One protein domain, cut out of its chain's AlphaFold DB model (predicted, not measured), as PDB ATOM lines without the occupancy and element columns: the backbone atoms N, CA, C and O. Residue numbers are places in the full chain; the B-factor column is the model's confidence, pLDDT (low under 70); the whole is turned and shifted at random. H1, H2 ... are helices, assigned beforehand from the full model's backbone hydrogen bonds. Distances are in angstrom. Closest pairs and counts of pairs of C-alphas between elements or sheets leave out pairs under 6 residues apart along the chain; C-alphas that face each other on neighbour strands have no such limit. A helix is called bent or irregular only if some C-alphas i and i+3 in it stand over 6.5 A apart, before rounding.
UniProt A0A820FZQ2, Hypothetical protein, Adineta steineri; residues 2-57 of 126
ATOM      1  N   ASP A   2     116.456 132.569 144.449       82.69
ATOM      2  CA  ASP A   2     115.831 132.536 145.782       82.69
ATOM      3  C   ASP A   2     115.535 133.938 146.343       82.69
ATOM      4  O   ASP A   2     114.458 134.150 146.882       82.69
ATOM      5  N   TYR A   3     116.417 134.918 146.111       84.19
ATOM      6  CA  TYR A   3     116.152 136.329 146.428       84.19
ATOM      7  C   TYR A   3     114.928 136.890 145.677       84.19
ATOM      8  O   TYR A   3     114.044 137.494 146.276       84.19
ATOM      9  N   LEU A   4     114.832 136.634 144.367       84.06
ATOM     10  CA  LEU A   4     113.718 137.091 143.525       84.06
ATOM     11  C   LEU A   4     112.373 136.521 144.012       84.06
ATOM     12  O   LEU A   4     111.356 137.205 143.982       84.06
ATOM     13  N   GLU A   5     112.368 135.270 144.464       82.38
ATOM     14  CA  GLU A   5     111.162 134.593 144.944       82.38
ATOM     15  C   GLU A   5     110.771 135.007 146.368       82.38
ATOM     16  O   GLU A   5     109.581 135.177 146.624       82.38
ATOM     17  N   LYS A   6     111.744 135.170 147.274       84.94
ATOM     18  CA  LYS A   6     111.498 135.432 148.702       84.94
ATOM     19  C   LYS A   6     111.354 136.914 149.041       84.94
ATOM     20  O   LYS A   6     110.446 137.266 149.779       84.94
ATOM     21  N   GLU A   7     112.214 137.762 148.483       88.31
ATOM     22  CA  GLU A   7     112.299 139.179 148.866       88.31
ATOM     23  C   GLU A   7     111.479 140.077 147.936       88.31
ATOM     24  O   GLU A   7     110.830 141.028 148.365       88.31
ATOM     25  N   LEU A   8     111.483 139.779 146.633       86.69
ATOM     26  CA  LEU A   8     110.776 140.598 145.643       86.69
ATOM     27  C   LEU A   8     109.385 140.053 145.315       86.69
ATOM     28  O   LEU A   8     108.450 140.837 145.149       86.69
ATOM     29  N   GLY A   9     109.259 138.730 145.245       88.69
ATOM     30  CA  GLY A   9     108.053 138.026 144.835       88.69
ATOM     31  C   GLY A   9     107.872 138.015 143.313       88.69
ATOM     32  O   GLY A   9     107.890 139.046 142.644       88.69
ATOM     33  N   LEU A  10     107.610 136.830 142.750       90.62
ATOM     34  CA  LEU A  10     107.433 136.656 141.297       90.62
ATOM     35  C   LEU A  10     106.218 137.411 140.728       90.62
ATOM     36  O   LEU A  10     106.205 137.735 139.544       90.62
ATOM     37  N   ARG A  11     105.226 137.740 141.566       90.81
ATOM     38  CA  ARG A  11     104.017 138.489 141.173       90.81
ATOM     39  C   ARG A  11     104.312 139.905 140.669       90.81
ATOM     40  O   ARG A  11     103.487 140.459 139.957       90.81
ATOM     41  N   LYS A  12     105.478 140.479 140.993       90.31
ATOM     42  CA  LYS A  12     105.905 141.780 140.448       90.31
ATOM     43  C   LYS A  12     106.309 141.712 138.972       90.31
ATOM     44  O   LYS A  12     106.308 142.737 138.304       90.31
ATOM     45  N   PHE A  13     106.669 140.527 138.479       91.88
ATOM     46  CA  PHE A  13     107.253 140.341 137.146       91.88
ATOM     47  C   PHE A  13     106.373 139.511 136.208       91.88
ATOM     48  O   PHE A  13     106.521 139.596 134.993       91.88
ATOM     49  N   PHE A  14     105.477 138.690 136.755       92.75
ATOM     50  CA  PHE A  14     104.683 137.732 135.991       92.75
ATOM     51  C   PHE A  14     103.203 137.819 136.355       92.75
ATOM     52  O   PHE A  14     102.852 138.038 137.515       92.75
ATOM     53  N   SER A  15     102.334 137.599 135.363       93.56
ATOM     54  CA  SER A  15     100.885 137.594 135.564       93.56
ATOM     55  C   SER A  15     100.437 136.447 136.468       93.56
ATOM     56  O   SER A  15     101.033 135.368 136.484       93.56
ATOM     57  N   GLN A  16      99.330 136.659 137.182       92.88
ATOM     58  CA  GLN A  16      98.780 135.658 138.092       92.88
ATOM     59  C   GLN A  16      98.460 134.336 137.382       92.88
ATOM     60  O   GLN A  16      98.829 133.266 137.858       92.88
ATOM     61  N   THR A  17      97.882 134.422 136.185       94.69
ATOM     62  CA  THR A  17      97.561 133.271 135.337       94.69
ATOM     63  C   THR A  17      98.788 132.413 135.010       94.69
ATOM     64  O   THR A  17      98.703 131.184 135.004       94.69
ATOM     65  N   LEU A  18      99.954 133.025 134.764       93.19
ATOM     66  CA  LEU A  18     101.195 132.279 134.529       93.19
ATOM     67  C   LEU A  18     101.646 131.539 135.796       93.19
ATOM     68  O   LEU A  18     102.060 130.385 135.727       93.19
ATOM     69  N   LEU A  19     101.570 132.211 136.947       92.69
ATOM     70  CA  LEU A  19     102.017 131.661 138.227       92.69
ATOM     71  C   LEU A  19     101.150 130.485 138.681       92.69
ATOM     72  O   LEU A  19     101.686 129.507 139.195       92.69
ATOM     73  N   ASP A  20      99.841 130.556 138.445       93.81
ATOM     74  CA  ASP A  20      98.899 129.506 138.838       93.81
ATOM     75  C   ASP A  20      98.914 128.310 137.875       93.81
ATOM     76  O   ASP A  20      98.665 127.173 138.277       93.81
ATOM     77  N   SER A  21      99.252 128.539 136.601       94.69
ATOM     78  CA  SER A  21      99.286 127.484 135.577       94.69
ATOM     79  C   SER A  21     100.565 126.639 135.576       94.69
ATOM     80  O   SER A  21     100.604 125.593 134.925       94.69
ATOM     81  N   GLN A  22     101.621 127.050 136.290       93.75
ATOM     82  CA  GLN A  22     102.928 126.388 136.253       93.75
ATOM     83  C   GLN A  22     103.377 125.906 137.632       93.75
ATOM     84  O   GLN A  22     103.420 126.656 138.602       93.75
ATOM     85  N   LYS A  23     103.841 124.650 137.716       93.38
ATOM     86  CA  LYS A  23     104.476 124.146 138.946       93.38
ATOM     87  C   LYS A  23     105.713 125.002 139.275       93.38
ATOM     88  O   LYS A  23     106.546 125.179 138.379       93.38
ATOM     89  N   PRO A  24     105.943 125.418 140.538       90.25
ATOM     90  CA  PRO A  24     107.054 126.309 140.899       90.25
ATOM     91  C   PRO A  24     108.427 125.843 140.396       90.25
ATOM     92  O   PRO A  24     109.217 126.628 139.874       90.25
ATOM     93  N   ARG A  25     108.700 124.532 140.463       91.50
ATOM     94  CA  ARG A  25     109.954 123.938 139.967       91.50
ATOM     95  C   ARG A  25     110.138 124.109 138.454       91.50
ATOM     96  O   ARG A  25     111.259 124.332 137.998       91.50
ATOM     97  N   VAL A  26     109.058 123.986 137.688       93.75
ATOM     98  CA  VAL A  26     109.054 124.126 136.226       93.75
ATOM     99  C   VAL A  26     109.179 125.599 135.845       93.75
ATOM    100  O   VAL A  26     110.050 125.943 135.048       93.75
ATOM    101  N   LEU A  27     108.411 126.476 136.495       92.12
ATOM    102  CA  LEU A  27     108.502 127.923 136.309       92.12
ATOM    103  C   LEU A  27     109.925 128.435 136.570       92.12
ATOM    104  O   LEU A  27     110.498 129.130 135.735       92.12
ATOM    105  N   ARG A  28     110.553 128.007 137.673       91.75
ATOM    106  CA  ARG A  28     111.947 128.352 137.985       91.75
ATOM    107  C   ARG A  28     112.909 127.898 136.886       91.75
ATOM    108  O   ARG A  28     113.853 128.622 136.570       91.75
ATOM    109  N   LYS A  29     112.688 126.717 136.293       93.94
ATOM    110  CA  LYS A  29     113.492 126.223 135.162       93.94
ATOM    111  C   LYS A  29     113.320 127.122 133.934       93.94
ATOM    112  O   LYS A  29     114.327 127.478 133.327       93.94
ATOM    113  N   TYR A  30     112.091 127.521 133.605       93.50
ATOM    114  CA  TYR A  30     111.825 128.422 132.480       93.50
ATOM    115  C   TYR A  30     112.428 129.808 132.685       93.50
ATOM    116  O   TYR A  30     113.116 130.290 131.791       93.50
ATOM    117  N   ILE A  31     112.254 130.410 133.864       92.19
ATOM    118  CA  ILE A  31     112.831 131.724 134.177       92.19
ATOM    119  C   ILE A  31     114.354 131.674 134.046       92.19
ATOM    120  O   ILE A  31     114.928 132.496 133.339       92.19
ATOM    121  N   LYS A  32     115.018 130.675 134.645       91.94
ATOM    122  CA  LYS A  32     116.477 130.513 134.526       91.94
ATOM    123  C   LYS A  32     116.928 130.348 133.072       91.94
ATOM    124  O   LYS A  32     117.898 130.975 132.661       91.94
ATOM    125  N   ALA A  33     116.232 129.515 132.298       94.12
ATOM    126  CA  ALA A  33     116.551 129.301 130.888       94.12
ATOM    127  C   ALA A  33     116.338 130.568 130.044       94.12
ATOM    128  O   ALA A  33     117.101 130.809 129.114       94.12
ATOM    129  N   CYS A  34     115.325 131.371 130.372       92.06
ATOM    130  CA  CYS A  34     115.051 132.644 129.720       92.06
ATOM    131  C   CYS A  34     116.136 133.674 130.056       92.06
ATOM    132  O   CYS A  34     116.762 134.203 129.146       92.06
ATOM    133  N   LEU A  35     116.441 133.870 131.344       90.88
ATOM    134  CA  LEU A  35     117.466 134.811 131.810       90.88
ATOM    135  C   LEU A  35     118.846 134.521 131.217       90.88
ATOM    136  O   LEU A  35     119.547 135.451 130.837       90.88
ATOM    137  N   LYS A  36     119.209 133.243 131.044       93.25
ATOM    138  CA  LYS A  36     120.481 132.859 130.413       93.25
ATOM    139  C   LYS A  36     120.635 133.403 128.983       93.25
ATOM    140  O   LYS A  36     121.752 133.646 128.546       93.25
ATOM    141  N   LYS A  37     119.536 133.618 128.249       92.31
ATOM    142  CA  LYS A  37     119.580 134.215 126.899       92.31
ATOM    143  C   LYS A  37     119.956 135.698 126.915       92.31
ATOM    144  O   LYS A  37     120.325 136.224 125.873       92.31
ATOM    145  N   TYR A  38     119.842 136.353 128.069       92.62
ATOM    146  CA  TYR A  38     120.005 137.797 128.228       92.62
ATOM    147  C   TYR A  38     121.161 138.169 129.171       92.62
ATOM    148  O   TYR A  38     121.379 139.346 129.420       92.62
ATOM    149  N   GLU A  39     121.927 137.190 129.666       91.19
ATOM    150  CA  GLU A  39     123.009 137.391 130.647       91.19
ATOM    151  C   GLU A  39     124.136 138.309 130.139       91.19
ATOM    152  O   GLU A  39     124.781 138.986 130.931       91.19
ATOM    153  N   GLY A  40     124.352 138.364 128.821       93.31
ATOM    154  CA  GLY A  40     125.360 139.227 128.196       93.31
ATOM    155  C   GLY A  40     124.858 140.605 127.762       93.31
ATOM    156  O   GLY A  40     125.623 141.349 127.151       93.31
ATOM    157  N   LEU A  41     123.587 140.941 128.000       95.75
ATOM    158  CA  LEU A  41     123.029 142.222 127.574       95.75
ATOM    159  C   LEU A  41     123.242 143.293 128.642       95.75
ATOM    160  O   LEU A  41     122.995 143.070 129.826       95.75
ATOM    161  N   ALA A  42     123.635 144.487 128.203       96.44
ATOM    162  CA  ALA A  42     123.569 145.675 129.041       96.44
ATOM    163  C   ALA A  42     122.107 146.023 129.374       96.44
ATOM    164  O   ALA A  42     121.175 145.608 128.679       96.44
ATOM    165  N   GLU A  43     121.909 146.827 130.416       94.94
ATOM    166  CA  GLU A  43     120.578 147.246 130.868       94.94
ATOM    167  C   GLU A  43     119.774 147.932 129.755       94.94
ATOM    168  O   GLU A  43     118.623 147.574 129.509       94.94
ATOM    169  N   GLU A  44     120.401 148.847 129.010       96.50
ATOM    170  CA  GLU A  44     119.764 149.543 127.887       96.50
ATOM    171  C   GLU A  44     119.263 148.567 126.808       96.50
ATOM    172  O   GLU A  44     118.155 148.712 126.288       96.50
ATOM    173  N   GLU A  45     120.046 147.531 126.502       96.50
ATOM    174  CA  GLU A  45     119.677 146.530 125.503       96.50
ATOM    175  C   GLU A  45     118.551 145.617 126.008       96.50
ATOM    176  O   GLU A  45     117.652 145.256 125.247       96.50
ATOM    177  N   CYS A  46     118.523 145.312 127.311       95.50
ATOM    178  CA  CYS A  46     117.392 144.624 127.933       95.50
ATOM    179  C   CYS A  46     116.091 145.429 127.797       95.50
ATOM    180  O   CYS A  46     115.059 144.860 127.433       95.50
ATOM    181  N   VAL A  47     116.136 146.744 128.043       95.50
ATOM    182  CA  VAL A  47     114.966 147.631 127.914       95.50
ATOM    183  C   VAL A  47     114.490 147.699 126.464       95.50
ATOM    184  O   VAL A  47     113.303 147.506 126.200       95.50
ATOM    185  N   LYS A  48     115.403 147.888 125.501       95.00
ATOM    186  CA  LYS A  48     115.060 147.865 124.069       95.00
ATOM    187  C   LYS A  48     114.394 146.550 123.693       95.00
ATOM    188  O   LYS A  48     113.315 146.546 123.096       95.00
ATOM    189  N   ARG A  49     114.993 145.424 124.086       94.62
ATOM    190  CA  ARG A  49     114.462 144.091 123.794       94.62
ATOM    191  C   ARG A  49     113.079 143.876 124.403       94.62
ATOM    192  O   ARG A  49     112.229 143.285 123.740       94.62
ATOM    193  N   PHE A  50     112.841 144.365 125.618       93.94
ATOM    194  CA  PHE A  50     111.521 144.337 126.243       93.94
ATOM    195  C   PHE A  50     110.485 145.088 125.399       93.94
ATOM    196  O   PHE A  50     109.447 144.515 125.072       93.94
ATOM    197  N   CYS A  51     110.784 146.321 124.979       94.06
ATOM    198  CA  CYS A  51     109.884 147.113 124.138       94.06
ATOM    199  C   CYS A  51     109.576 146.422 122.800       94.06
ATOM    200  O   CYS A  51     108.420 146.415 122.372       94.06
ATOM    201  N   PHE A  52     110.578 145.794 122.171       92.69
ATOM    202  CA  PHE A  52     110.386 145.005 120.950       92.69
ATOM    203  C   PHE A  52     109.431 143.826 121.165       92.69
ATOM    204  O   PHE A  52     108.490 143.667 120.394       92.69
ATOM    205  N   LEU A  53     109.637 143.032 122.219       93.38
ATOM    206  CA  LEU A  53     108.773 141.887 122.530       93.38
ATOM    207  C   LEU A  53     107.349 142.325 122.885       93.38
ATOM    208  O   LEU A  53     106.384 141.688 122.474       93.38
ATOM    209  N   LEU A  54     107.203 143.425 123.628       93.50
ATOM    210  CA  LEU A  54     105.890 143.957 123.982       93.50
ATOM    211  C   LEU A  54     105.115 144.405 122.735       93.50
ATOM    212  O   LEU A  54     103.915 144.158 122.642       93.50
ATOM    213  N   LYS A  55     105.805 144.996 121.753       90.69
ATOM    214  CA  LYS A  55     105.206 145.462 120.494       90.69
ATOM    215  C   LYS A  55     104.621 144.330 119.643       90.69
ATOM    216  O   LYS A  55     103.662 144.569 118.916       90.69
ATOM    217  N   GLU A  56     105.144 143.105 119.749       91.56
ATOM    218  CA  GLU A  56     104.615 141.938 119.019       91.56
ATOM    219  C   GLU A  56     103.208 141.528 119.480       91.56
ATOM    220  O   GLU A  56     102.454 140.937 118.709       91.56
ATOM    221  N   VAL A  57     102.847 141.843 120.727       92.69
ATOM    222  CA  VAL A  57     101.562 141.448 121.331       92.69
ATOM    223  C   VAL A  57     100.649 142.632 121.636       92.69
ATOM    224  O   VAL A  57      99.438 142.457 121.762       92.69
TER     225      VAL A  57
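Overview. This is residues 2 to 57 of the 126 residues of the protein "Hypothetical protein" of Adineta steineri (UniProt A0A820FZQ2). Four helices form an open frame in which no two touch: H3 makes one side, with the short helices H1 and H2 toward its first end, and H4, reached through residues 37 to 42, makes another side beyond its last end, turned well away from the line of H3. H2 comes nearest to H3, and the last part of H4, residues 50 to 57, sticks out free. The printed part has 56 residues with four named helices, in the order H1, H2, H3, H4, and no named strand; its class is all helix. The whole is only just loose, close to compact, with a radius of gyration of the C-alphas of 12.6 A, and spans 29 by 25 by 19 A.

Along the chain. H1 is residues 2 to 8, 9.5 A from first to last C-alpha, and begins with C-alpha 2 at (115.831, 132.536, 145.782). H1 is neither bent nor irregular, but only just: C-alphas 5 and 8 are 6.1 A apart. H2 is residues 16 to 21, 8.6 A long. H3 is residues 24 to 36, 18.3 A long, and begins with C-alpha 24 at (107.054, 126.309, 140.899). H4, residues 43 to 57, is the longest helix by residues and is 22.0 A long; it ends with C-alpha 57 at (101.562, 141.448, 121.331).

Arrangement. H1 is apart from H2, H3 and H4. H2 and H3 are close but not clearly touching; their closest C-alphas, those of Leu 19 and Leu 27, are 7.7 A apart. Their lines stand at a steep tilt of 66 degrees, and they run opposite ways. The centres of H2 and H3 are 13.9 A apart. H2 and H4 are apart, and so are H3 and H4. In H2 and H3 every O i to N i+4 pair is within hydrogen-bond range; in H1 it is 2 of 3 pairs and in H4 10 of 11.

Size, cuts and confidence. The C-alphas farthest apart in the domain, those of Lys 23 and Glu 44, are 31.6 A apart. The first and last printed C-alphas, those of Asp 2 and Val 57, are 29.7 A apart. Residues 31 to 37, of which 31 to 36 belong to H3, stand free, and so do residues 50 to 57 of H4. The link from H2 to H3 is tight, with 2 residues; those from H1 to H2, with 7 residues, and from H3 to H4, with 6, are short. The printed part has no cut. The mean pLDDT of the printed part is 92.1, and no printed residue is under 70.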